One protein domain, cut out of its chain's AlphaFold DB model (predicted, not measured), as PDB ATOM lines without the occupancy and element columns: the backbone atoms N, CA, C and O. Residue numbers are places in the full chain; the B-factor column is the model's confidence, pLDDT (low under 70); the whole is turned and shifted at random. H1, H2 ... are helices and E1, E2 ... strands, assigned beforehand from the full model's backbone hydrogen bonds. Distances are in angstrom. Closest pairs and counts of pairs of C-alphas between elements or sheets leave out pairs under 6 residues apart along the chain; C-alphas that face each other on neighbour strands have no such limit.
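This is residues 121 to 226 of the 657 residues of the protein "Hypothetical protein" of Symbiodinium sp. CCMP2592 (UniProt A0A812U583). A small wall of three antiparallel strands has H1 and H4 laid over one face, running opposite ways, with H3 on that same face beside the strands; the other face bears no named helix. H2 packs on H1 off the sheet, and residues 219 to 226 of H5 stick out as a free arm. The printed part has 106 residues with five named helices and three named strands, in the order H1 H2 E1 H3 H4 E2 E3 H5, and the class is mixed, helices and strands. The sheet's order is E1 E3 E2, and the whole is compact, with a radius of gyration of the C-alphas of 14.8 A and spans of 44 by 37 by 29 A.

H1, residues 122 to 133, is 16.1 A long and begins at C-alpha 122 (103.722, -29.940, 32.543). H2 is residues 143 to 149. E1, residues 158 to 164, is 17.3 A long. H3 is residues 165 to 172, and H4, residues 174 to 186, is 18.1 A long. E2 is residues 193 to 195. E3, residues 204 to 214, is 23.9 A long and bends by 76 degrees at residue 211. H5, residues 217 to 226, is 13.5 A long and ends at C-alpha 226 (90.225, -5.396, 16.638).

E3 is the inner strand. E1 and E3 are antiparallel, with N 161 and O 208 at 2.9 A. E2 and E3 form a hairpin, with N 205 and O 194 at 2.8 A. E1, H3 with H4, and E2 make a split strand-helix-strand unit, two strands running the same way with E3 between them, and its crossover is right-handed. H4 is on the sheet at a height of 10.0 A, over E3. H3 and H4 touch at a steep tilt of 54 degrees; their closest C-alphas, of Leu 168 and Ala 177, are 5.3 A apart. H1, over E3 on the same face, touches H4 with residues 130 to 133 alone, at a shallow tilt of 15 degrees; the closest C-alphas, of Cys 133 and Val 176, are 5.8 A apart. H1 and H2 only just touch, with 3 pairs of C-alphas within 8 A, the closest those of Ser 131 and Cys 143 at 6.4 A, and are about perpendicular at 89 degrees. H5 touches no helix and is not on the sheet. In H1, H2, H3, H4 and H5 every O i to N i+4 pair is within hydrogen-bond range.

The two C-alphas farthest apart, of Lys 151 and Gly 201, are 45.8 A apart. The printed part has no cut and no long link. The mean pLDDT of the printed part is 81.9; residues 121 to 124, 151 to 156, 189 to 190 and 215 to 226 are under 70.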
ATOM      1  N   GLY A 121     106.668 -31.723  30.555       43.50
ATOM      2  CA  GLY A 121     105.675 -31.292  29.561       43.50
ATOM      3  C   GLY A 121     104.427 -30.745  30.268       43.50
ATOM      4  O   GLY A 121     103.292 -30.966  29.839       43.50
ATOM      5  N   LEU A 122     104.658 -30.105  31.423       52.62
ATOM      6  CA  LEU A 122     103.722 -29.940  32.543       52.62
ATOM      7  C   LEU A 122     102.423 -29.212  32.175       52.62
ATOM      8  O   LEU A 122     101.363 -29.553  32.689       52.62
ATOM      9  N   THR A 123     102.449 -28.285  31.217       58.34
ATOM     10  CA  THR A 123     101.270 -27.465  30.883       58.34
ATOM     11  C   THR A 123     100.113 -28.271  30.285       58.34
ATOM     12  O   THR A 123      98.949 -27.984  30.579       58.34
ATOM     13  N   CYS A 124     100.406 -29.306  29.491       63.69
ATOM     14  CA  CYS A 124      99.389 -30.203  28.937       63.69
ATOM     15  C   CYS A 124      98.851 -31.174  29.994       63.69
ATOM     16  O   CYS A 124      97.653 -31.450  30.013       63.69
ATOM     17  N   LEU A 125      99.718 -31.669  30.883       75.31
ATOM     18  CA  LEU A 125      99.324 -32.588  31.951       75.31
ATOM     19  C   LEU A 125      98.474 -31.885  33.015       75.31
ATOM     20  O   LEU A 125      97.452 -32.439  33.412       75.31
ATOM     21  N   HIS A 126      98.803 -30.644  33.383       80.69
ATOM     22  CA  HIS A 126      97.994 -29.842  34.308       80.69
ATOM     23  C   HIS A 126      96.605 -29.566  33.737       80.69
ATOM     24  O   HIS A 126      95.612 -29.708  34.436       80.69
ATOM     25  N   TYR A 127      96.513 -29.244  32.442       81.75
ATOM     26  CA  TYR A 127      95.225 -29.036  31.779       81.75
ATOM     27  C   TYR A 127      94.351 -30.300  31.787       81.75
ATOM     28  O   TYR A 127      93.146 -30.217  32.017       81.75
ATOM     29  N   LEU A 128      94.944 -31.476  31.558       83.75
ATOM     30  CA  LEU A 128      94.221 -32.748  31.636       83.75
ATOM     31  C   LEU A 128      93.807 -33.072  33.077       83.75
ATOM     32  O   LEU A 128      92.662 -33.464  33.292       83.75
ATOM     33  N   PHE A 129      94.693 -32.872  34.051       88.06
ATOM     34  CA  PHE A 129      94.397 -33.093  35.464       88.06
ATOM     35  C   PHE A 129      93.284 -32.163  35.966       88.06
ATOM     36  O   PHE A 129      92.294 -32.636  36.514       88.06
ATOM     37  N   GLU A 130      93.361 -30.864  35.676       89.06
ATOM     38  CA  GLU A 130      92.303 -29.896  35.994       89.06
ATOM     39  C   GLU A 130      90.979 -30.274  35.313       89.06
ATOM     40  O   GLU A 130      89.927 -30.250  35.943       89.06
ATOM     41  N   SER A 131      91.014 -30.716  34.050       86.12
ATOM     42  CA  SER A 131      89.811 -31.195  33.357       86.12
ATOM     43  C   SER A 131      89.229 -32.478  33.975       86.12
ATOM     44  O   SER A 131      88.028 -32.713  33.855       86.12
ATOM     45  N   TRP A 132      90.052 -33.303  34.636       89.00
ATOM     46  CA  TRP A 132      89.642 -34.551  35.308       89.00
ATOM     47  C   TRP A 132      88.962 -34.231  36.624       89.00
ATOM     48  O   TRP A 132      87.854 -34.698  36.887       89.00
ATOM     49  N   CYS A 133      89.630 -33.385  37.402       88.38
ATOM     50  CA  CYS A 133      89.161 -32.830  38.656       88.38
ATOM     51  C   CYS A 133      87.819 -32.109  38.471       88.38
ATOM     52  O   CYS A 133      86.851 -32.473  39.132       88.38
ATOM     53  N   ASN A 134      87.710 -31.201  37.493       86.19
ATOM     54  CA  ASN A 134      86.461 -30.489  37.186       86.19
ATOM     55  C   ASN A 134      85.331 -31.418  36.719       86.19
ATOM     56  O   ASN A 134      84.160 -31.060  36.792       86.19
ATOM     57  N   ALA A 135      85.668 -32.596  36.197       88.25
ATOM     58  CA  ALA A 135      84.693 -33.587  35.763       88.25
ATOM     59  C   ALA A 135      84.309 -34.580  36.873       88.25
ATOM     60  O   ALA A 135      83.651 -35.580  36.578       88.25
ATOM     61  N   GLU A 136      84.749 -34.341  38.117       88.62
ATOM     62  CA  GLU A 136      84.546 -35.218  39.280       88.62
ATOM     63  C   GLU A 136      85.031 -36.657  39.019       88.62
ATOM     64  O   GLU A 136      84.460 -37.640  39.489       88.62
ATOM     65  N   GLY A 137      86.071 -36.799  38.194       84.62
ATOM     66  CA  GLY A 137      86.587 -38.094  37.765       84.62
ATOM     67  C   GLY A 137      85.741 -38.849  36.730       84.62
ATOM     68  O   GLY A 137      86.044 -39.999  36.414       84.62
ATOM     69  N   ASP A 138      84.708 -38.239  36.143       86.75
ATOM     70  CA  ASP A 138      84.029 -38.781  34.961       86.75
ATOM     71  C   ASP A 138      84.528 -38.096  33.687       86.75
ATOM     72  O   ASP A 138      84.032 -37.051  33.265       86.75
ATOM     73  N   TRP A 139      85.472 -38.732  32.992       83.06
ATOM     74  CA  TRP A 139      86.070 -38.166  31.780       83.06
ATOM     75  C   TRP A 139      85.065 -37.799  30.689       83.06
ATOM     76  O   TRP A 139      85.361 -36.928  29.873       83.06
ATOM     77  N   ARG A 140      83.872 -38.407  30.662       83.38
ATOM     78  CA  ARG A 140      82.839 -38.060  29.673       83.38
ATOM     79  C   ARG A 140      82.245 -36.674  29.900       83.38
ATOM     80  O   ARG A 140      81.739 -36.081  28.950       83.38
ATOM     81  N   LYS A 141      82.321 -36.170  31.132       85.69
ATOM     82  CA  LYS A 141      81.921 -34.810  31.502       85.69
ATOM     83  C   LYS A 141      83.052 -33.795  31.307       85.69
ATOM     84  O   LYS A 141      82.784 -32.600  31.300       85.69
ATOM     85  N   SER A 142      84.293 -34.250  31.104       87.62
ATOM     86  CA  SER A 142      85.440 -33.355  30.912       87.62
ATOM     87  C   SER A 142      85.268 -32.476  29.672       87.62
ATOM     88  O   SER A 142      84.824 -32.930  28.609       87.62
ATOM     89  N   CYS A 143      85.675 -31.209  29.773       79.31
ATOM     90  CA  CYS A 143      85.615 -30.277  28.646       79.31
ATOM     91  C   CYS A 143      86.457 -30.768  27.453       79.31
ATOM     92  O   CYS A 143      86.111 -30.509  26.301       79.31
ATOM     93  N   VAL A 144      87.518 -31.544  27.703       78.50
ATOM     94  CA  VAL A 144      88.332 -32.192  26.664       78.50
ATOM     95  C   VAL A 144      87.511 -33.200  25.869       78.50
ATOM     96  O   VAL A 144      87.452 -33.109  24.642       78.50
ATOM     97  N   TYR A 145      86.839 -34.130  26.548       80.19
ATOM     98  CA  TYR A 145      86.015 -35.138  25.889       80.19
ATOM     99  C   TYR A 145      84.830 -34.513  25.149       80.19
ATOM    100  O   TYR A 145      84.572 -34.865  23.995       80.19
ATOM    101  N   VAL A 146      84.149 -33.548  25.779       80.25
ATOM    102  CA  VAL A 146      83.023 -32.824  25.173       80.25
ATOM    103  C   VAL A 146      83.468 -32.106  23.899       80.25
ATOM    104  O   VAL A 146      82.810 -32.247  22.870       80.25
ATOM    105  N   ASN A 147      84.614 -31.418  23.913       75.62
ATOM    106  CA  ASN A 147      85.151 -30.747  22.727       75.62
ATOM    107  C   ASN A 147      85.491 -31.726  21.599       75.62
ATOM    108  O   ASN A 147      85.118 -31.479  20.452       75.62
ATOM    109  N   VAL A 148      86.149 -32.847  21.914       73.88
ATOM    110  CA  VAL A 148      86.515 -33.882  20.928       73.88
ATOM    111  C   VAL A 148      85.275 -34.540  20.315       73.88
ATOM    112  O   VAL A 148      85.273 -34.873  19.130       73.88
ATOM    113  N   CYS A 149      84.213 -34.721  21.103       74.00
ATOM    114  CA  CYS A 149      82.973 -35.352  20.647       74.00
ATOM    115  C   CYS A 149      81.996 -34.371  19.983       74.00
ATOM    116  O   CYS A 149      81.090 -34.800  19.259       74.00
ATOM    117  N   SER A 150      82.144 -33.067  20.221       76.88
ATOM    118  CA  SER A 150      81.267 -32.053  19.646       76.88
ATOM    119  C   SER A 150      81.492 -31.921  18.136       76.88
ATOM    120  O   SER A 150      82.610 -31.773  17.653       76.88
ATOM    121  N   LYS A 151      80.404 -31.973  17.355       66.06
ATOM    122  CA  LYS A 151      80.437 -31.719  15.900       66.06
ATOM    123  C   LYS A 151      80.465 -30.226  15.558       66.06
ATOM    124  O   LYS A 151      80.670 -29.870  14.401       66.06
ATOM    125  N   ASN A 152      80.219 -29.366  16.545       65.88
ATOM    126  CA  ASN A 152      80.201 -27.925  16.358       65.88
ATOM    127  C   ASN A 152      81.632 -27.388  16.331       65.88
ATOM    128  O   ASN A 152      82.434 -27.651  17.217       65.88
ATOM    129  N   THR A 153      81.933 -26.570  15.325       57.47
ATOM    130  CA  THR A 153      83.225 -25.886  15.155       57.47
ATOM    131  C   THR A 153      83.520 -24.845  16.240       57.47
ATOM    132  O   THR A 153      84.636 -24.329  16.297       57.47
ATOM    133  N   LYS A 154      82.553 -24.538  17.115       64.88
ATOM    134  CA  LYS A 154      82.762 -23.717  18.311       64.88
ATOM    135  C   LYS A 154      83.448 -24.555  19.389       64.88
ATOM    136  O   LYS A 154      82.793 -25.176  20.218       64.88
ATOM    137  N   THR A 155      84.775 -24.590  19.347       63.84
ATOM    138  CA  THR A 155      85.585 -25.179  20.415       63.84
ATOM    139  C   THR A 155      85.414 -24.334  21.676       63.84
ATOM    140  O   THR A 155      85.759 -23.154  21.660       63.84
ATOM    141  N   ARG A 156      84.893 -24.914  22.759       65.31
ATOM    142  CA  ARG A 156      84.815 -24.237  24.058       65.31
ATOM    143  C   ARG A 156      86.151 -24.419  24.754       65.31
ATOM    144  O   ARG A 156      86.445 -25.505  25.248       65.31
ATOM    145  N   LYS A 157      87.010 -23.405  24.742       71.69
ATOM    146  CA  LYS A 157      88.207 -23.427  25.587       71.69
ATOM    147  C   LYS A 157      87.856 -22.722  26.886       71.69
ATOM    148  O   LYS A 157      87.501 -21.552  26.846       71.69
ATOM    149  N   GLY A 158      87.943 -23.445  28.002       79.88
ATOM    150  CA  GLY A 158      87.947 -22.797  29.310       79.88
ATOM    151  C   GLY A 158      89.090 -21.783  29.376       79.88
ATOM    152  O   GLY A 158      90.112 -21.941  28.694       79.88
ATOM    153  N   VAL A 159      88.907 -20.736  30.167       86.44
ATOM    154  CA  VAL A 159      89.901 -19.674  30.343       86.44
ATOM    155  C   VAL A 159      90.670 -19.952  31.625       86.44
ATOM    156  O   VAL A 159      90.068 -20.244  32.656       86.44
ATOM    157  N   LYS A 160      92.004 -19.870  31.591       91.56
ATOM    158  CA  LYS A 160      92.780 -19.927  32.834       91.56
ATOM    159  C   LYS A 160      92.602 -18.617  33.604       91.56
ATOM    160  O   LYS A 160      92.740 -17.539  33.026       91.56
ATOM    161  N   LYS A 161      92.286 -18.717  34.893       95.31
ATOM    162  CA  LYS A 161      92.139 -17.585  35.809       95.31
ATOM    163  C   LYS A 161      92.948 -17.823  37.073       95.31
ATOM    164  O   LYS A 161      93.168 -18.959  37.481       95.31
ATOM    165  N   TRP A 162      93.386 -16.726  37.679       97.00
ATOM    166  CA  TRP A 162      93.958 -16.743  39.016       97.00
ATOM    167  C   TRP A 162      92.802 -16.798  40.002       97.00
ATOM    168  O   TRP A 162      92.025 -15.849  40.060       97.00
ATOM    169  N   LEU A 163      92.675 -17.910  40.719       96.81
ATOM    170  CA  LEU A 163      91.633 -18.123  41.719       96.81
ATOM    171  C   LEU A 163      92.278 -18.403  43.071       96.81
ATOM    172  O   LEU A 163      93.251 -19.151  43.167       96.81
ATOM    173  N   THR A 164      91.741 -17.799  44.120       97.69
ATOM    174  CA  THR A 164      92.043 -18.162  45.505       97.69
ATOM    175  C   THR A 164      91.484 -19.546  45.828       97.69
ATOM    176  O   THR A 164      90.586 -20.049  45.151       97.69
ATOM    177  N   PHE A 165      91.984 -20.172  46.897       97.25
ATOM    178  CA  PHE A 165      91.442 -21.454  47.356       97.25
ATOM    179  C   PHE A 165      89.934 -21.373  47.636       97.25
ATOM    180  O   PHE A 165      89.188 -22.248  47.215       97.25
ATOM    181  N   GLN A 166      89.460 -20.290  48.258       97.38
ATOM    182  CA  GLN A 166      88.042 -20.119  48.576       97.38
ATOM    183  C   GLN A 166      87.168 -19.975  47.317       97.38
ATOM    184  O   GLN A 166      86.074 -20.536  47.257       97.38
ATOM    185  N   GLU A 167      87.665 -19.294  46.279       96.81
ATOM    186  CA  GLU A 167      86.993 -19.235  44.973       96.81
ATOM    187  C   GLU A 167      86.964 -20.604  44.278       96.81
ATOM    188  O   GLU A 167      85.955 -20.952  43.662       96.81
ATOM    189  N   LEU A 168      88.033 -21.403  44.399       96.44
ATOM    190  CA  LEU A 168      88.059 -22.778  43.892       96.44
ATOM    191  C   LEU A 168      87.045 -23.664  44.618       96.44
ATOM    192  O   LEU A 168      86.282 -24.357  43.953       96.44
ATOM    193  N   VAL A 169      86.985 -23.600  45.952       96.38
ATOM    194  CA  VAL A 169      86.007 -24.340  46.769       96.38
ATOM    195  C   VAL A 169      84.582 -23.967  46.360       96.38
ATOM    196  O   VAL A 169      83.747 -24.847  46.163       96.38
ATOM    197  N   SER A 170      84.311 -22.672  46.162       95.50
ATOM    198  CA  SER A 170      82.989 -22.197  45.742       95.50
ATOM    199  C   SER A 170      82.579 -22.684  44.349       95.50
ATOM    200  O   SER A 170      81.382 -22.808  44.099       95.50
ATOM    201  N   LYS A 171      83.535 -22.905  43.437       94.00
ATOM    202  CA  LYS A 171      83.265 -23.310  42.047       94.00
ATOM    203  C   LYS A 171      83.262 -24.821  41.843       94.00
ATOM    204  O   LYS A 171      82.435 -25.335  41.103       94.00
ATOM    205  N   LEU A 172      84.218 -25.518  42.447       92.25
ATOM    206  CA  LEU A 172      84.534 -26.918  42.147       92.25
ATOM    207  C   LEU A 172      84.243 -27.862  43.320       92.25
ATOM    208  O   LEU A 172      84.324 -29.077  43.161       92.25
ATOM    209  N   GLY A 173      83.915 -27.318  44.493       94.88
ATOM    210  CA  GLY A 173      83.834 -28.072  45.737       94.88
ATOM    211  C   GLY A 173      85.199 -28.241  46.408       94.88
ATOM    212  O   GLY A 173      86.255 -28.188  45.776       94.88
ATOM    213  N   GLU A 174      85.167 -28.443  47.723       96.50
ATOM    214  CA  GLU A 174      86.354 -28.471  48.585       96.50
ATOM    215  C   GLU A 174      87.343 -29.573  48.197       96.50
ATOM    216  O   GLU A 174      88.509 -29.292  47.933       96.50
ATOM    217  N   THR A 175      86.858 -30.803  48.023       94.50
ATOM    218  CA  THR A 175      87.700 -31.960  47.681       94.50
ATOM    219  C   THR A 175      88.461 -31.774  46.365       94.50
ATOM    220  O   THR A 175      89.611 -32.191  46.232       94.50
ATOM    221  N   VAL A 176      87.834 -31.143  45.367       93.00
ATOM    222  CA  VAL A 176      88.457 -30.897  44.058       93.00
ATOM    223  C   VAL A 176      89.463 -29.749  44.150       93.00
ATOM    224  O   VAL A 176      90.555 -29.838  43.583       93.00
ATOM    225  N   ALA A 177      89.121 -28.692  44.891       96.06
ATOM    226  CA  ALA A 177      90.003 -27.556  45.131       96.06
ATOM    227  C   ALA A 177      91.292 -27.977  45.854       96.06
ATOM    228  O   ALA A 177      92.381 -27.574  45.439       96.06
ATOM    229  N   GLU A 178      91.188 -28.827  46.879       96.44
ATOM    230  CA  GLU A 178      92.338 -29.375  47.607       96.44
ATOM    231  C   GLU A 178      93.268 -30.163  46.685       96.44
ATOM    232  O   GLU A 178      94.465 -29.882  46.648       96.44
ATOM    233  N   ALA A 179      92.720 -31.070  45.868       93.19
ATOM    234  CA  ALA A 179      93.509 -31.874  44.934       93.19
ATOM    235  C   ALA A 179      94.266 -31.016  43.901       93.19
ATOM    236  O   ALA A 179      95.423 -31.296  43.579       93.19
ATOM    237  N   ILE A 180      93.639 -29.949  43.387       93.25
ATOM    238  CA  ILE A 180      94.281 -29.014  42.448       93.25
ATOM    239  C   ILE A 180      95.402 -28.229  43.141       93.25
ATOM    240  O   ILE A 180      96.490 -28.086  42.576       93.25
ATOM    241  N   VAL A 181      95.156 -27.723  44.352       95.56
ATOM    242  CA  VAL A 181      96.147 -26.955  45.119       95.56
ATOM    243  C   VAL A 181      97.330 -27.820  45.532       95.56
ATOM    244  O   VAL A 181      98.475 -27.394  45.371       95.56
ATOM    245  N   GLU A 182      97.081 -29.032  46.019       94.81
ATOM    246  CA  GLU A 182      98.125 -29.991  46.376       94.81
ATOM    247  C   GLU A 182      98.986 -30.330  45.156       94.81
ATOM    248  O   GLU A 182     100.214 -30.219  45.218       94.81
ATOM    249  N   HIS A 183      98.356 -30.628  44.015       92.12
ATOM    250  CA  HIS A 183      99.073 -30.899  42.774       92.12
ATOM    251  C   HIS A 183      99.956 -29.713  42.360       92.12
ATOM    252  O   HIS A 183     101.158 -29.890  42.157       92.12
ATOM    253  N   LYS A 184      99.411 -28.489  42.316       92.81
ATOM    254  CA  LYS A 184     100.179 -27.295  41.922       92.81
ATOM    255  C   LYS A 184     101.309 -26.950  42.889       92.81
ATOM    256  O   LYS A 184     102.345 -26.479  42.442       92.81
ATOM    257  N   ARG A 185     101.140 -27.201  44.190       93.19
ATOM    258  CA  ARG A 185     102.210 -27.023  45.188       93.19
ATOM    259  C   ARG A 185     103.289 -28.100  45.087       93.19
ATOM    260  O   ARG A 185     104.447 -27.819  45.384       93.19
ATOM    261  N   SER A 186     102.922 -29.318  44.686       90.31
ATOM    262  CA  SER A 186     103.869 -30.427  44.516       90.31
ATOM    263  C   SER A 186     104.778 -30.251  43.293       90.31
ATOM    264  O   SER A 186     105.919 -30.718  43.283       90.31
ATOM    265  N   VAL A 187     104.296 -29.540  42.270       85.75
ATOM    266  CA  VAL A 187     105.069 -29.214  41.074       85.75
ATOM    267  C   VAL A 187     105.962 -28.010  41.374       85.75
ATOM    268  O   VAL A 187     105.488 -26.927  41.691       85.75
ATOM    269  N   LYS A 188     107.280 -28.184  41.234       75.44
ATOM    270  CA  LYS A 188     108.310 -27.171  41.549       75.44
ATOM    271  C   LYS A 188     108.280 -25.895  40.683       75.44
ATOM    272  O   LYS A 188     109.170 -25.059  40.824       75.44
ATOM    273  N   ASP A 189     107.312 -25.758  39.780       67.69
ATOM    274  CA  ASP A 189     107.226 -24.663  38.816       67.69
ATOM    275  C   ASP A 189     106.390 -23.507  39.393       67.69
ATOM    276  O   ASP A 189     105.167 -23.586  39.517       67.69
ATOM    277  N   SER A 190     107.064 -22.425  39.788       67.50
ATOM    278  CA  SER A 190     106.480 -21.290  40.519       67.50
ATOM    279  C   SER A 190     105.542 -20.409  39.685       67.50
ATOM    280  O   SER A 190     104.976 -19.451  40.201       67.50
ATOM    281  N   ALA A 191     105.352 -20.704  38.397       87.75
ATOM    282  CA  ALA A 191     104.552 -19.869  37.507       87.75
ATOM    283  C   ALA A 191     103.028 -20.032  37.678       87.75
ATOM    284  O   ALA A 191     102.280 -19.177  37.205       87.75
ATOM    285  N   GLU A 192     102.549 -21.106  38.321       92.44
ATOM    286  CA  GLU A 192     101.108 -21.386  38.484       92.44
ATOM    287  C   GLU A 192     100.576 -21.187  39.911       92.44
ATOM    288  O   GLU A 192      99.371 -21.326  40.140       92.44
ATOM    289  N   VAL A 193     101.453 -20.831  40.849       95.25
ATOM    290  CA  VAL A 193     101.111 -20.462  42.226       95.25
ATOM    291  C   VAL A 193     101.743 -19.109  42.507       95.25
ATOM    292  O   VAL A 193     102.947 -18.942  42.338       95.25
ATOM    293  N   ARG A 194     100.943 -18.138  42.938       95.38
ATOM    294  CA  ARG A 194     101.446 -16.817  43.326       95.38
ATOM    295  C   ARG A 194     100.744 -16.325  44.575       95.38
ATOM    296  O   ARG A 194      99.626 -16.746  44.862       95.38
ATOM    297  N   ASP A 195     101.362 -15.387  45.269       96.62
ATOM    298  CA  ASP A 195     100.687 -14.688  46.355       96.62
ATOM    299  C   ASP A 195      99.602 -13.754  45.806       96.62
ATOM    300  O   ASP A 195      99.696 -13.233  44.687       96.62
ATOM    301  N   HIS A 196      98.539 -13.566  46.582       96.38
ATOM    302  CA  HIS A 196      97.465 -12.652  46.230       96.38
ATOM    303  C   HIS A 196      98.005 -11.212  46.195       96.38
ATOM    304  O   HIS A 196      98.667 -10.796  47.147       96.38
ATOM    305  N   PRO A 197      97.732 -10.423  45.137       94.81
ATOM    306  CA  PRO A 197      98.323  -9.091  44.977       94.81
ATOM    307  C   PRO A 197      97.970  -8.128  46.118       94.81
ATOM    308  O   PRO A 197      98.809  -7.324  46.509       94.81
ATOM    309  N   ASP A 198      96.759  -8.242  46.670       95.12
ATOM    310  CA  ASP A 198      96.276  -7.359  47.742       95.12
ATOM    311  C   ASP A 198      96.607  -7.857  49.163       95.12
ATOM    312  O   ASP A 198      96.456  -7.107  50.124       95.12
ATOM    313  N   CYS A 199      97.049  -9.110  49.320       93.56
ATOM    314  CA  CYS A 199      97.372  -9.711  50.624       93.56
ATOM    315  C   CYS A 199      98.530 -10.728  50.515       93.56
ATOM    316  O   CYS A 199      98.346 -11.935  50.727       93.56
ATOM    317  N   PRO A 200      99.738 -10.257  50.152       94.56
ATOM    318  CA  PRO A 200     100.891 -11.124  49.950       94.56
ATOM    319  C   PRO A 200     101.293 -11.844  51.243       94.56
ATOM    320  O   PRO A 200     101.397 -11.230  52.302       94.56
ATOM    321  N   GLY A 201     101.522 -13.156  51.154       92.25
ATOM    322  CA  GLY A 201     101.881 -14.018  52.288       92.25
ATOM    323  C   GLY A 201     100.699 -14.543  53.115       92.25
ATOM    324  O   GLY A 201     100.849 -15.568  53.776       92.25
ATOM    325  N   GLU A 202      99.526 -13.909  53.047       94.38
ATOM    326  CA  GLU A 202      98.316 -14.364  53.753       94.38
ATOM    327  C   GLU A 202      97.406 -15.218  52.863       94.38
ATOM    328  O   GLU A 202      96.836 -16.208  53.324       94.38
ATOM    329  N   ALA A 203      97.296 -14.876  51.575       95.00
ATOM    330  CA  ALA A 203      96.520 -15.647  50.610       95.00
ATOM    331  C   ALA A 203      97.325 -15.959  49.345       95.00
ATOM    332  O   ALA A 203      98.151 -15.172  48.886       95.00
ATOM    333  N   GLN A 204      97.030 -17.115  48.747       97.12
ATOM    334  CA  GLN A 204      97.618 -17.562  47.486       97.12
ATOM    335  C   GLN A 204      96.545 -17.684  46.406       97.12
ATOM    336  O   GLN A 204      95.410 -18.087  46.671       97.12
ATOM    337  N   GLN A 205      96.930 -17.352  45.178       97.25
ATOM    338  CA  GLN A 205      96.155 -17.577  43.968       97.25
ATOM    339  C   GLN A 205      96.799 -18.681  43.128       97.25
ATOM    340  O   GLN A 205      98.022 -18.789  43.021       97.25
ATOM    341  N   PHE A 206      95.949 -19.459  42.471       96.56
ATOM    342  CA  PHE A 206      96.319 -20.595  41.640       96.56
ATOM    343  C   PHE A 206      95.830 -20.361  40.212       96.56
ATOM    344  O   PHE A 206      94.691 -19.942  40.001       96.56
ATOM    345  N   TRP A 207      96.686 -20.621  39.224       95.31
ATOM    346  CA  TRP A 207      96.352 -20.452  37.808       95.31
ATOM    347  C   TRP A 207      95.600 -21.679  37.289       95.31
ATOM    348  O   TRP A 207      96.231 -22.649  36.866       95.31
ATOM    349  N   VAL A 208      94.267 -21.661  37.353       94.75
ATOM    350  CA  VAL A 208      93.390 -22.827  37.115       94.75
ATOM    351  C   VAL A 208      92.471 -22.588  35.918       94.75
ATOM    352  O   VAL A 208      92.028 -21.465  35.675       94.75
ATOM    353  N   LEU A 209      92.178 -23.641  35.151       91.44
ATOM    354  CA  LEU A 209      91.185 -23.631  34.080       91.44
ATOM    355  C   LEU A 209      89.754 -23.485  34.627       91.44
ATOM    356  O   LEU A 209      89.190 -24.416  35.200       91.44
ATOM    357  N   ASP A 210      89.134 -22.342  34.352       91.31
ATOM    358  CA  ASP A 210      87.720 -22.090  34.612       91.31
ATOM    359  C   ASP A 210      86.899 -22.515  33.382       91.31
ATOM    360  O   ASP A 210      86.920 -21.860  32.336       91.31
ATOM    361  N   SER A 211      86.216 -23.660  33.479       83.44
ATOM    362  CA  SER A 211      85.389 -24.202  32.391       83.44
ATOM    363  C   SER A 211      84.077 -23.449  32.181       83.44
ATOM    364  O   SER A 211      83.491 -23.574  31.108       83.44
ATOM    365  N   GLU A 212      83.620 -22.691  33.179       82.56
ATOM    366  CA  GLU A 212      82.394 -21.889  33.101       82.56
ATOM    367  C   GLU A 212      82.655 -20.510  32.497       82.56
ATOM    368  O   GLU A 212      81.778 -19.923  31.861       82.56
ATOM    369  N   ALA A 213      83.875 -19.992  32.666       79.75
ATOM    370  CA  ALA A 213      84.333 -18.807  31.963       79.75
ATOM    371  C   ALA A 213      84.581 -19.146  30.486       79.75
ATOM    372  O   ALA A 213      85.705 -19.416  30.064       79.75
ATOM    373  N   GLU A 214      83.508 -19.147  29.697       72.81
ATOM    374  CA  GLU A 214      83.592 -19.249  28.247       72.81
ATOM    375  C   GLU A 214      84.052 -17.897  27.677       72.81
ATOM    376  O   GLU A 214      83.303 -16.923  27.656       72.81
ATOM    377  N   GLU A 215      85.286 -17.828  27.175       61.91
ATOM    378  CA  GLU A 215      85.588 -16.859  26.125       61.91
ATOM    379  C   GLU A 215      85.121 -17.458  24.805       61.91
ATOM    380  O   GLU A 215      85.691 -18.432  24.297       61.91
ATOM    381  N   ASP A 216      84.080 -16.863  24.226       57.16
ATOM    382  CA  ASP A 216      83.687 -17.180  22.865       57.16
ATOM    383  C   ASP A 216      84.905 -16.888  21.974       57.16
ATOM    384  O   ASP A 216      85.307 -15.741  21.785       57.16
ATOM    385  N   ILE A 217      85.547 -17.931  21.434       56.75
ATOM    386  CA  ILE A 217      86.793 -17.787  20.660       56.75
ATOM    387  C   ILE A 217      86.592 -16.828  19.477       56.75
ATOM    388  O   ILE A 217      87.547 -16.197  19.032       56.75
ATOM    389  N   GLN A 218      85.368 -16.689  18.961       56.88
ATOM    390  CA  GLN A 218      85.045 -15.690  17.942       56.88
ATOM    391  C   GLN A 218      85.065 -14.254  18.481       56.88
ATOM    392  O   GLN A 218      85.500 -13.360  17.760       56.88
ATOM    393  N   GLU A 219      84.675 -14.031  19.733       52.38
ATOM    394  CA  GLU A 219      84.693 -12.724  20.388       52.38
ATOM    395  C   GLU A 219      86.099 -12.356  20.888       52.38
ATOM    396  O   GLU A 219      86.547 -11.234  20.666       52.38
ATOM    397  N   ALA A 220      86.855 -13.308  21.450       54.53
ATOM    398  CA  ALA A 220      88.257 -13.107  21.833       54.53
ATOM    399  C   ALA A 220      89.161 -12.916  20.602       54.53
ATOM    400  O   ALA A 220      89.989 -12.005  20.571       54.53
ATOM    401  N   LYS A 221      88.946 -13.692  19.524       52.16
ATOM    402  CA  LYS A 221      89.566 -13.401  18.218       52.16
ATOM    403  C   LYS A 221      89.048 -12.095  17.631       52.16
ATOM    404  O   LYS A 221      89.827 -11.424  16.976       52.16
ATOM    405  N   GLY A 222      87.798 -11.707  17.877       51.91
ATOM    406  CA  GLY A 222      87.238 -10.417  17.468       51.91
ATOM    407  C   GLY A 222      87.910  -9.231  18.165       51.91
ATOM    408  O   GLY A 222      88.271  -8.267  17.501       51.91
ATOM    409  N   LYS A 223      88.173  -9.324  19.473       46.28
ATOM    410  CA  LYS A 223      88.861  -8.302  20.285       46.28
ATOM    411  C   LYS A 223      90.376  -8.271  20.027       46.28
ATOM    412  O   LYS A 223      90.946  -7.190  19.872       46.28
ATOM    413  N   ALA A 224      91.017  -9.430  19.858       49.16
ATOM    414  CA  ALA A 224      92.421  -9.531  19.441       49.16
ATOM    415  C   ALA A 224      92.638  -9.136  17.964       49.16
ATOM    416  O   ALA A 224      93.689  -8.600  17.623       49.16
ATOM    417  N   ALA A 225      91.652  -9.337  17.081       44.31
ATOM    418  CA  ALA A 225      91.662  -8.845  15.697       44.31
ATOM    419  C   ALA A 225      91.171  -7.393  15.567       44.31
ATOM    420  O   ALA A 225      91.430  -6.753  14.554       44.31
ATOM    421  N   ALA A 226      90.503  -6.830  16.576       42.47
ATOM    422  CA  ALA A 226      90.225  -5.396  16.638       42.47
ATOM    423  C   ALA A 226      91.486  -4.597  17.010       42.47
ATOM    424  O   ALA A 226      91.674  -3.492  16.509       42.47
TER     425      ALA A 226